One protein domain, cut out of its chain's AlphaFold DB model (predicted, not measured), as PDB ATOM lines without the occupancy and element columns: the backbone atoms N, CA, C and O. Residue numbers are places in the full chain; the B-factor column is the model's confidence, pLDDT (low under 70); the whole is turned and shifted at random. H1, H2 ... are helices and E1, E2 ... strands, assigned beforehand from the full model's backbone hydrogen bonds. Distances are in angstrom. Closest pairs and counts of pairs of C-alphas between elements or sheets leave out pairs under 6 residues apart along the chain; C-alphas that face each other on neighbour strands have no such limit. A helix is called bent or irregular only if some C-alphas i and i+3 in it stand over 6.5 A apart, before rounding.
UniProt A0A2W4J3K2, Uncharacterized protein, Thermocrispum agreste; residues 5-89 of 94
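What this domain is: This is residues 5 to 89 of the 94 residues of an uncharacterized protein of Thermocrispum agreste (UniProt A0A2W4J3K2). The model is an open, strung-out chain with no single core: a two-stranded hairpin, E1 and E2, lies toward one end of the longest axis, H3 lies at the other, and H2 lies between them. The short H1 sticks out with residues 5 to 11, and the long loop of residues 11 to 28 leads from it and folds back into E1. The printed part has 85 residues with three named helices and two named strands, in the order H1, E1, E2, H2, H3; the sheet has the order E1, E2 and is antiparallel. The class is mixed, helices and strands, with 40 residues, under half, in named elements. The whole is extended, with a radius of gyration of the C-alphas of 19.7 A, and its elongated outline spans 57 by 34 by 24 A.

How they stand to each other: Look first at E1, residues 29 to 34, and E2, residues 40 to 45, a hairpin of antiparallel neighbours with 168 degrees between their directions. C-alphas 30 and 44 face each other at 4.4 A, and N 33 and O 41, 2.8 A apart, and N 45 and O 29, also 2.8 A, are within hydrogen-bond range. H2, residues 58 to 68, is apart from E1. H3, residues 78 to 88, is apart from H2, E1 and E2. H1, residues 5 to 10, is apart from E2, H2 and H3, and residues 5 to 11 stand free. Every O i to N i+4 pair is within hydrogen-bond range in H1 and H2, while in H3 it is 5 of 7.

Where its parts are: Find C-alpha 29 at (21.513, 28.713, 137.615); from there E1 runs 16.7 A to C-alpha 34, and E2 returns 17.0 A from C-alpha 40 to C-alpha 45. H2 runs 15.3 A from C-alpha 58 at (28.177, 37.935, 115.117) to C-alpha 68. H3 covers 15.7 A and ends at C-alpha 88, at (7.572, 34.472, 101.196); it is neither bent nor irregular, but only just: C-alphas 79 and 82 are 6.1 A apart. Go back to C-alpha 5 at (18.291, 7.200, 127.404) for H1, 9.0 A long.

The domain as a whole: The two C-alphas farthest apart are those of Gly 38 and Gly 83, at 58.2 A. The links H1 to E1, 18 residues, and E2 to H2, 12 residues, are long; E1 to E2 is tight and H2 to H3 is short. The printed part has no cut, its mean pLDDT is 90.9, and no printed residue is under 70.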
ATOM      1  N   GLU A   5      17.084   6.716 126.730       96.19
ATOM      2  CA  GLU A   5      18.291   7.200 127.404       96.19
ATOM      3  C   GLU A   5      18.084   8.607 127.959       96.19
ATOM      4  O   GLU A   5      18.428   8.897 129.101       96.19
ATOM      5  N   ALA A   6      17.459   9.481 127.172       96.62
ATOM      6  CA  ALA A   6      17.178  10.837 127.609       96.62
ATOM      7  C   ALA A   6      16.066  10.869 128.673       96.62
ATOM      8  O   ALA A   6      16.094  11.733 129.542       96.62
ATOM      9  N   ARG A   7      15.110   9.924 128.652       96.62
ATOM     10  CA  ARG A   7      14.094   9.810 129.716       96.62
ATOM     11  C   ARG A   7      14.735   9.433 131.040       96.62
ATOM     12  O   ARG A   7      14.486  10.098 132.036       96.62
ATOM     13  N   ARG A   8      15.627   8.443 131.010       95.62
ATOM     14  CA  ARG A   8      16.400   8.027 132.179       95.62
ATOM     15  C   ARG A   8      17.185   9.186 132.793       95.62
ATOM     16  O   ARG A   8      17.260   9.271 134.007       95.62
ATOM     17  N   LEU A   9      17.779  10.062 131.978       95.50
ATOM     18  CA  LEU A   9      18.497  11.233 132.496       95.50
ATOM     19  C   LEU A   9      17.557  12.233 133.178       95.50
ATOM     20  O   LEU A   9      17.891  12.725 134.246       95.50
ATOM     21  N   VAL A  10      16.386  12.501 132.595       96.19
ATOM     22  CA  VAL A  10      15.381  13.401 133.193       96.19
ATOM     23  C   VAL A  10      14.890  12.874 134.542       96.19
ATOM     24  O   VAL A  10      14.727  13.653 135.471       96.19
ATOM     25  N   GLU A  11      14.704  11.560 134.671       96.12
ATOM     26  CA  GLU A  11      14.280  10.911 135.922       96.12
ATOM     27  C   GLU A  11      15.313  11.037 137.064       96.12
ATOM     28  O   GLU A  11      14.972  10.783 138.215       96.12
ATOM     29  N   LEU A  12      16.559  11.433 136.771       96.88
ATOM     30  CA  LEU A  12      17.623  11.639 137.763       96.88
ATOM     31  C   LEU A  12      17.764  13.101 138.219       96.88
ATOM     32  O   LEU A  12      18.597  13.384 139.076       96.88
ATOM     33  N   VAL A  13      17.012  14.031 137.628       97.69
ATOM     34  CA  VAL A  13      17.136  15.462 137.928       97.69
ATOM     35  C   VAL A  13      16.328  15.809 139.178       97.69
ATOM     36  O   VAL A  13      15.107  15.677 139.185       97.69
ATOM     37  N   ASP A  14      17.014  16.306 140.207       97.69
ATOM     38  CA  ASP A  14      16.411  17.015 141.343       97.69
ATOM     39  C   ASP A  14      16.455  18.524 141.066       97.69
ATOM     40  O   ASP A  14      17.487  19.042 140.634       97.69
ATOM     41  N   VAL A  15      15.345  19.231 141.290       96.31
ATOM     42  CA  VAL A  15      15.248  20.681 141.057       96.31
ATOM     43  C   VAL A  15      14.971  21.378 142.372       96.31
ATOM     44  O   VAL A  15      13.959  21.127 143.026       96.31
ATOM     45  N   ARG A  16      15.853  22.312 142.724       94.31
ATOM     46  CA  ARG A  16      15.709  23.177 143.892       94.31
ATOM     47  C   ARG A  16      15.567  24.610 143.424       94.31
ATOM     48  O   ARG A  16      16.261  25.041 142.510       94.31
ATOM     49  N   THR A  17      14.645  25.328 144.045       90.75
ATOM     50  CA  THR A  17      14.371  26.730 143.740       90.75
ATOM     51  C   THR A  17      14.575  27.554 144.992       90.75
ATOM     52  O   THR A  17      14.045  27.205 146.048       90.75
ATOM     53  N   GLU A  18      15.287  28.663 144.861       86.44
ATOM     54  CA  GLU A  18      15.449  29.641 145.931       86.44
ATOM     55  C   GLU A  18      14.531  30.844 145.685       86.44
ATOM     56  O   GLU A  18      14.271  31.192 144.529       86.44
ATOM     57  N   PRO A  19      14.000  31.486 146.741       82.19
ATOM     58  CA  PRO A  19      13.276  32.739 146.591       82.19
ATOM     59  C   PRO A  19      14.191  33.826 146.018       82.19
ATOM     60  O   PRO A  19      15.294  34.038 146.514       82.19
ATOM     61  N   GLY A  20      13.707  34.561 145.022       73.38
ATOM     62  CA  GLY A  20      14.457  35.645 144.392       73.38
ATOM     63  C   GLY A  20      14.213  35.699 142.889       73.38
ATOM     64  O   GLY A  20      13.658  34.771 142.306       73.38
ATOM     65  N   GLY A  21      14.611  36.809 142.267       73.50
ATOM     66  CA  GLY A  21      14.471  37.028 140.828       73.50
ATOM     67  C   GLY A  21      13.428  38.079 140.461       73.50
ATOM     68  O   GLY A  21      12.271  37.994 140.857       73.50
ATOM     69  N   GLU A  22      13.827  39.050 139.640       82.38
ATOM     70  CA  GLU A  22      12.917  40.043 139.045       82.38
ATOM     71  C   GLU A  22      12.352  39.592 137.679       82.38
ATOM     72  O   GLU A  22      11.693  40.361 136.981       82.38
ATOM     73  N   GLY A  23      12.609  38.342 137.267       76.69
ATOM     74  CA  GLY A  23      12.127  37.775 136.004       76.69
ATOM     75  C   GLY A  23      12.901  36.535 135.541       76.69
ATOM     76  O   GLY A  23      13.841  36.097 136.195       76.69
ATOM     77  N   LEU A  24      12.523  35.988 134.375       77.88
ATOM     78  CA  LEU A  24      13.043  34.723 133.815       77.88
ATOM     79  C   LEU A  24      14.570  34.690 133.617       77.88
ATOM     80  O   LEU A  24      15.170  33.622 133.650       77.88
ATOM     81  N   LEU A  25      15.181  35.848 133.362       82.56
ATOM     82  CA  LEU A  25      16.619  35.983 133.095       82.56
ATOM     83  C   LEU A  25      17.398  36.522 134.303       82.56
ATOM     84  O   LEU A  25      18.547  36.923 134.155       82.56
ATOM     85  N   HIS A  26      16.762  36.594 135.474       81.50
ATOM     86  CA  HIS A  26      17.379  37.086 136.697       81.50
ATOM     87  C   HIS A  26      17.815  35.910 137.577       81.50
ATOM     88  O   HIS A  26      17.069  34.950 137.748       81.50
ATOM     89  N   GLY A  27      18.989  36.035 138.194       86.75
ATOM     90  CA  GLY A  27      19.524  35.065 139.148       86.75
ATOM     91  C   GLY A  27      20.648  34.218 138.563       86.75
ATOM     92  O   GLY A  27      21.200  34.523 137.507       86.75
ATOM     93  N   THR A  28      20.993  33.159 139.287       90.88
ATOM     94  CA  THR A  28      22.059  32.229 138.918       90.88
ATOM     95  C   THR A  28      21.478  30.829 138.832       90.88
ATOM     96  O   THR A  28      20.793  30.376 139.745       90.88
ATOM     97  N   PHE A  29      21.752  30.141 137.730       91.62
ATOM     98  CA  PHE A  29      21.513  28.713 137.615       91.62
ATOM     99  C   PHE A  29      22.760  27.959 138.068       91.62
ATOM    100  O   PHE A  29      23.847  28.201 137.544       91.62
ATOM    101  N   GLU A  30      22.595  27.019 138.989       94.62
ATOM    102  CA  GLU A  30      23.652  26.109 139.421       94.62
ATOM    103  C   GLU A  30      23.271  24.668 139.092       94.62
ATOM    104  O   GLU A  30      22.099  24.286 139.148       94.62
ATOM    105  N   VAL A  31      24.263  23.860 138.723       96.81
ATOM    106  CA  VAL A  31      24.079  22.437 138.446       96.81
ATOM    107  C   VAL A  31      25.230  21.623 139.007       96.81
ATOM    108  O   VAL A  31      26.400  21.884 138.726       96.81
ATOM    109  N   ASP A  32      24.869  20.574 139.740       97.88
ATOM    110  CA  ASP A  32      25.781  19.539 140.198       97.88
ATOM    111  C   ASP A  32      25.474  18.221 139.488       97.88
ATOM    112  O   ASP A  32      24.354  17.710 139.521       97.88
ATOM    113  N   VAL A  33      26.490  17.640 138.855       97.88
ATOM    114  CA  VAL A  33      26.408  16.334 138.201       97.88
ATOM    115  C   VAL A  33      27.208  15.329 139.013       97.88
ATOM    116  O   VAL A  33      28.431  15.425 139.103       97.88
ATOM    117  N   GLN A  34      26.515  14.346 139.581       97.69
ATOM    118  CA  GLN A  34      27.131  13.226 140.292       97.69
ATOM    119  C   GLN A  34      27.439  12.092 139.310       97.69
ATOM    120  O   GLN A  34      26.570  11.640 138.561       97.69
ATOM    121  N   LEU A  35      28.692  11.640 139.296       97.00
ATOM    122  CA  LEU A  35      29.182  10.591 138.409       97.00
ATOM    123  C   LEU A  35      29.219   9.237 139.127       97.00
ATOM    124  O   LEU A  35      29.202   9.138 140.351       97.00
ATOM    125  N   ARG A  36      29.277   8.153 138.346       96.19
ATOM    126  CA  ARG A  36      29.259   6.774 138.874       96.19
ATOM    127  C   ARG A  36      30.482   6.421 139.717       96.19
ATOM    128  O   ARG A  36      30.401   5.499 140.518       96.19
ATOM    129  N   ASP A  37      31.593   7.120 139.511       97.50
ATOM    130  CA  ASP A  37      32.819   6.969 140.298       97.50
ATOM    131  C   ASP A  37      32.749   7.696 141.655       97.50
ATOM    132  O   ASP A  37      33.724   7.701 142.401       97.50
ATOM    133  N   GLY A  38      31.603   8.307 141.975       97.19
ATOM    134  CA  GLY A  38      31.385   9.081 143.193       97.19
ATOM    135  C   GLY A  38      31.902  10.517 143.115       97.19
ATOM    136  O   GLY A  38      31.682  11.281 144.052       97.19
ATOM    137  N   SER A  39      32.560  10.918 142.021       98.00
ATOM    138  CA  SER A  39      32.976  12.307 141.829       98.00
ATOM    139  C   SER A  39      31.802  13.193 141.406       98.00
ATOM    140  O   SER A  39      30.816  12.728 140.829       98.00
ATOM    141  N   SER A  40      31.913  14.493 141.675       97.81
ATOM    142  CA  SER A  40      30.949  15.497 141.231       97.81
ATOM    143  C   SER A  40      31.587  16.501 140.271       97.81
ATOM    144  O   SER A  40      32.811  16.679 140.222       97.81
ATOM    145  N   ARG A  41      30.750  17.137 139.455       98.12
ATOM    146  CA  ARG A  41      31.097  18.315 138.656       98.12
ATOM    147  C   ARG A  41      30.066  19.392 138.925       98.12
ATOM    148  O   ARG A  41      28.878  19.117 138.815       98.12
ATOM    149  N   HIS A  42      30.545  20.584 139.238       97.69
ATOM    150  CA  HIS A  42      29.717  21.750 139.494       97.69
ATOM    151  C   HIS A  42      29.865  22.752 138.348       97.69
ATOM    152  O   HIS A  42      30.971  22.944 137.831       97.69
ATOM    153  N   ALA A  43      28.769  23.400 137.968       96.62
ATOM    154  CA  ALA A  43      28.778  24.544 137.071       96.62
ATOM    155  C   ALA A  43      27.734  25.577 137.502       96.62
ATOM    156  O   ALA A  43      26.677  25.230 138.023       96.62
ATOM    157  N   SER A  44      28.029  26.845 137.225       95.12
ATOM    158  CA  SER A  44      27.172  27.981 137.549       95.12
ATOM    159  C   SER A  44      27.058  28.914 136.342       95.12
ATOM    160  O   SER A  44      28.015  29.084 135.578       95.12
ATOM    161  N   LEU A  45      25.873  29.484 136.136       92.31
ATOM    162  CA  LEU A  45      25.537  30.338 135.004       92.31
ATOM    163  C   LEU A  45      24.598  31.464 135.447       92.31
ATOM    164  O   LEU A  45      23.410  31.241 135.662       92.31
ATOM    165  N   ALA A  46      25.126  32.685 135.520       90.75
ATOM    166  CA  ALA A  46      24.330  33.883 135.801       90.75
ATOM    167  C   ALA A  46      23.715  34.493 134.528       90.75
ATOM    168  O   ALA A  46      22.533  34.812 134.487       90.75
ATOM    169  N   LEU A  47      24.506  34.631 133.456       89.88
ATOM    170  CA  LEU A  47      24.045  35.189 132.180       89.88
ATOM    171  C   LEU A  47      23.939  34.085 131.119       89.88
ATOM    172  O   LEU A  47      24.964  33.711 130.519       89.88
ATOM    173  N   PRO A  48      22.732  33.544 130.864       88.62
ATOM    174  CA  PRO A  48      22.563  32.544 129.823       88.62
ATOM    175  C   PRO A  48      22.910  33.130 128.443       88.62
ATOM    176  O   PRO A  48      22.736  34.333 128.224       88.62
ATOM    177  N   PRO A  49      23.423  32.315 127.500       89.31
ATOM    178  CA  PRO A  49      23.647  32.761 126.127       89.31
ATOM    179  C   PRO A  49      22.383  33.402 125.536       89.31
ATOM    180  O   PRO A  49      21.302  32.817 125.612       89.31
ATOM    181  N   GLY A  50      22.517  34.601 124.964       89.62
ATOM    182  CA  GLY A  50      21.398  35.364 124.408       89.62
ATOM    183  C   GLY A  50      20.660  36.258 125.410       89.62
ATOM    184  O   GLY A  50      19.724  36.948 125.008       89.62
ATOM    185  N   ALA A  51      21.063  36.293 126.688       90.31
ATOM    186  CA  ALA A  51      20.579  37.310 127.619       90.31
ATOM    187  C   ALA A  51      20.893  38.724 127.085       90.31
ATOM    188  O   ALA A  51      21.922  38.903 126.436       90.31
ATOM    189  N   PRO A  52      20.092  39.762 127.385       90.00
ATOM    190  CA  PRO A  52      20.385  41.129 126.944       90.00
ATOM    191  C   PRO A  52      21.788  41.620 127.336       90.00
ATOM    192  O   PRO A  52      22.429  42.342 126.582       90.00
ATOM    193  N   GLN A  53      22.283  41.191 128.500       90.56
ATOM    194  CA  GLN A  53      23.623  41.500 129.010       90.56
ATOM    195  C   GLN A  53      24.717  40.570 128.451       90.56
ATOM    196  O   GLN A  53      25.900  40.795 128.690       90.56
ATOM    197  N   ARG A  54      24.333  39.521 127.717       92.12
ATOM    198  CA  ARG A  54      25.210  38.584 127.007       92.12
ATOM    199  C   ARG A  54      24.610  38.267 125.624       92.12
ATOM    200  O   ARG A  54      24.162  37.135 125.391       92.12
ATOM    201  N   PRO A  55      24.542  39.269 124.730       93.44
ATOM    202  CA  PRO A  55      24.002  39.071 123.393       93.44
ATOM    203  C   PRO A  55      24.859  38.059 122.614       93.44
ATOM    204  O   PRO A  55      26.039  37.886 122.936       93.44
ATOM    205  N   PRO A  56      24.287  37.379 121.604       93.81
ATOM    206  CA  PRO A  56      25.068  36.519 120.727       93.81
ATOM    207  C   PRO A  56      26.142  37.335 120.005       93.81
ATOM    208  O   PRO A  56      25.924  38.486 119.622       93.81
ATOM    209  N   THR A  57      27.296  36.718 119.793       94.00
ATOM    210  CA  THR A  57      28.319  37.245 118.888       94.00
ATOM    211  C   THR A  57      27.833  37.197 117.438       94.00
ATOM    212  O   THR A  57      26.921  36.443 117.091       94.00
ATOM    213  N   GLU A  58      28.473  37.968 116.557       92.81
ATOM    214  CA  GLU A  58      28.177  37.935 115.117       92.81
ATOM    215  C   GLU A  58      28.348  36.527 114.526       92.81
ATOM    216  O   GLU A  58      27.544  36.101 113.699       92.81
ATOM    217  N   LEU A  59      29.355  35.781 114.996       94.38
ATOM    218  CA  LEU A  59      29.599  34.406 114.571       94.38
ATOM    219  C   LEU A  59      28.467  33.469 115.014       94.38
ATOM    220  O   LEU A  59      27.910  32.767 114.175       94.38
ATOM    221  N   GLU A  60      28.076  33.494 116.291       94.50
ATOM    222  CA  GLU A  60      26.962  32.676 116.803       94.50
ATOM    223  C   GLU A  60      25.643  33.011 116.090       94.50
ATOM    224  O   GLU A  60      24.829  32.126 115.809       94.50
ATOM    225  N   PHE A  61      25.428  34.289 115.760       92.25
ATOM    226  CA  PHE A  61      24.265  34.714 114.989       92.25
ATOM    227  C   PHE A  61      24.308  34.180 113.550       92.25
ATOM    228  O   PHE A  61      23.321  33.612 113.078       92.25
ATOM    229  N   ALA A  62      25.449  34.279 112.866       92.31
ATOM    230  CA  ALA A  62      25.623  33.736 111.521       92.31
ATOM    231  C   ALA A  62      25.453  32.207 111.485       92.31
ATOM    232  O   ALA A  62      24.750  31.681 110.618       92.31
ATOM    233  N   GLU A  63      26.024  31.489 112.457       94.69
ATOM    234  CA  GLU A  63      25.848  30.042 112.621       94.69
ATOM    235  C   GLU A  63      24.378  29.675 112.833       94.69
ATOM    236  O   GLU A  63      23.876  28.717 112.236       94.69
ATOM    237  N   LYS A  64      23.649  30.467 113.630       93.38
ATOM    238  CA  LYS A  64      22.211  30.278 113.839       93.38
ATOM    239  C   LYS A  64      21.426  30.422 112.537       93.38
ATOM    240  O   LYS A  64      20.560  29.589 112.262       93.38
ATOM    241  N   LEU A  65      21.719  31.449 111.740       94.50
ATOM    242  CA  LEU A  65      21.056  31.660 110.454       94.50
ATOM    243  C   LEU A  65      21.357  30.529 109.471       94.50
ATOM    244  O   LEU A  65      20.432  30.014 108.843       94.50
ATOM    245  N   ALA A  66      22.610  30.078 109.405       94.75
ATOM    246  CA  ALA A  66      23.002  28.943 108.576       94.75
ATOM    247  C   ALA A  66      22.278  27.652 108.994       94.75
ATOM    248  O   ALA A  66      21.722  26.957 108.145       94.75
ATOM    249  N   ALA A  67      22.203  27.357 110.297       95.31
ATOM    250  CA  ALA A  67      21.501  26.181 110.818       95.31
ATOM    251  C   ALA A  67      19.986  26.214 110.549       95.31
ATOM    252  O   ALA A  67      19.361  25.167 110.382       95.31
ATOM    253  N   CYS A  68      19.390  27.408 110.501       94.25
ATOM    254  CA  CYS A  68      17.992  27.599 110.122       94.25
ATOM    255  C   CYS A  68      17.767  27.631 108.602       94.25
ATOM    256  O   CYS A  68      16.614  27.608 108.180       94.25
ATOM    257  N   GLY A  69      18.828  27.692 107.790       91.44
ATOM    258  CA  GLY A  69      18.723  27.905 106.346       91.44
ATOM    259  C   GLY A  69      18.139  29.273 105.985       91.44
ATOM    260  O   GLY A  69      17.412  29.370 105.005       91.44
ATOM    261  N   ALA A  70      18.411  30.294 106.804       88.44
ATOM    262  CA  ALA A  70      17.812  31.627 106.728       88.44
ATOM    263  C   ALA A  70      18.871  32.740 106.599       88.44
ATOM    264  O   ALA A  70      18.707  33.842 107.122       88.44
ATOM    265  N   SER A  71      20.005  32.464 105.951       88.31
ATOM    266  CA  SER A  71      21.106  33.431 105.811       88.31
ATOM    267  C   SER A  71      20.688  34.733 105.115       88.31
ATOM    268  O   SER A  71      21.307  35.774 105.336       88.31
ATOM    269  N   GLU A  72      19.618  34.708 104.318       84.75
ATOM    270  CA  GLU A  72      19.052  35.876 103.644       84.75
ATOM    271  C   GLU A  72      18.501  36.940 104.602       84.75
ATOM    272  O   GLU A  72      18.355  38.088 104.191       84.75
ATOM    273  N   VAL A  73      18.228  36.599 105.870       87.31
ATOM    274  CA  VAL A  73      17.747  37.576 106.862       87.31
ATOM    275  C   VAL A  73      18.868  38.297 107.612       87.31
ATOM    276  O   VAL A  73      18.590  39.192 108.402       87.31
ATOM    277  N   SER A  74      20.133  37.937 107.372       87.00
ATOM    278  CA  SER A  74      21.294  38.461 108.114       87.00
ATOM    279  C   SER A  74      21.471  39.979 108.049       87.00
ATOM    280  O   SER A  74      22.057  40.563 108.955       87.00
ATOM    281  N   THR A  75      20.977  40.612 106.987       83.88
ATOM    282  CA  THR A  75      21.147  42.049 106.718       83.88
ATOM    283  C   THR A  75      19.824  42.803 106.646       83.88
ATOM    284  O   THR A  75      19.805  43.978 106.298       83.88
ATOM    285  N   VAL A  76      18.720  42.128 106.971       88.75
ATOM    286  CA  VAL A  76      17.373  42.676 106.844       88.75
ATOM    287  C   VAL A  76      17.081  43.585 108.028       88.75
ATOM    288  O   VAL A  76      17.008  43.135 109.172       88.75
ATOM    289  N   ASP A  77      16.874  44.866 107.747       88.12
ATOM    290  CA  ASP A  77      16.318  45.799 108.719       88.12
ATOM    291  C   ASP A  77      14.782  45.696 108.800       88.12
ATOM    292  O   ASP A  77      14.119  44.968 108.053       88.12
ATOM    293  N   TRP A  78      14.184  46.456 109.718       85.12
ATOM    294  CA  TRP A  78      12.732  46.464 109.914       85.12
ATOM    295  C   TRP A  78      11.937  46.915 108.682       85.12
ATOM    296  O   TRP A  78      10.814  46.450 108.484       85.12
ATOM    297  N   GLN A  79      12.491  47.794 107.847       85.62
ATOM    298  CA  GLN A  79      11.817  48.288 106.649       85.62
ATOM    299  C   GLN A  79      11.827  47.226 105.542       85.62
ATOM    300  O   GLN A  79      10.816  46.992 104.878       85.62
ATOM    301  N   GLN A  80      12.956  46.545 105.369       89.44
ATOM    302  CA  GLN A  80      13.143  45.472 104.398       89.44
ATOM    303  C   GLN A  80      12.382  44.197 104.788       89.44
ATOM    304  O   GLN A  80      11.894  43.477 103.910       89.44
ATOM    305  N   ALA A  81      12.222  43.937 106.091       89.38
ATOM    306  CA  ALA A  81      11.532  42.758 106.611       89.38
ATOM    307  C   ALA A  81      10.105  42.621 106.065       89.38
ATOM    308  O   ALA A  81       9.693  41.523 105.689       89.38
ATOM    309  N   ALA A  82       9.365  43.729 105.954       86.50
ATOM    310  CA  ALA A  82       8.007  43.719 105.415       86.50
ATOM    311  C   ALA A  82       7.961  43.194 103.967       86.50
ATOM    312  O   ALA A  82       7.122  42.353 103.638       86.50
ATOM    313  N   GLY A  83       8.894  43.640 103.118       86.31
ATOM    314  CA  GLY A  83       8.999  43.187 101.729       86.31
ATOM    315  C   GLY A  83       9.384  41.712 101.619       86.31
ATOM    316  O   GLY A  83       8.785  40.969 100.840       86.31
ATOM    317  N   LEU A  84      10.332  41.262 102.448       86.00
ATOM    318  CA  LEU A  84      10.727  39.855 102.502       86.00
ATOM    319  C   LEU A  84       9.552  38.952 102.910       86.00
ATOM    320  O   LEU A  84       9.311  37.924 102.276       86.00
ATOM    321  N   LEU A  85       8.813  39.337 103.953       87.00
ATOM    322  CA  LEU A  85       7.666  38.574 104.439       87.00
ATOM    323  C   LEU A  85       6.553  38.507 103.388       87.00
ATOM    324  O   LEU A  85       6.025  37.422 103.152       87.00
ATOM    325  N   ALA A  86       6.250  39.618 102.710       85.75
ATOM    326  CA  ALA A  86       5.250  39.656 101.640       85.75
ATOM    327  C   ALA A  86       5.597  38.728 100.461       85.75
ATOM    328  O   ALA A  86       4.705  38.126  99.869       85.75
ATOM    329  N   ALA A  87       6.883  38.574 100.132       84.38
ATOM    330  CA  ALA A  87       7.333  37.695  99.052       84.38
ATOM    331  C   ALA A  87       7.321  36.197  99.417       84.38
ATOM    332  O   ALA A  87       7.313  35.347  98.526       84.38
ATOM    333  N   ARG A  88       7.377  35.854 100.712       84.19
ATOM    334  CA  ARG A  88       7.572  34.472 101.196       84.19
ATOM    335  C   ARG A  88       6.343  33.865 101.859       84.19
ATOM    336  O   ARG A  88       6.185  32.646 101.830       84.19
ATOM    337  N   LEU A  89       5.497  34.687 102.469       82.56
ATOM    338  CA  LEU A  89       4.266  34.239 103.103       82.56
ATOM    339  C   LEU A  89       3.100  34.419 102.127       82.56
ATOM    340  O   LEU A  89       2.994  35.468 101.496       82.56
TER     341      LEU A  89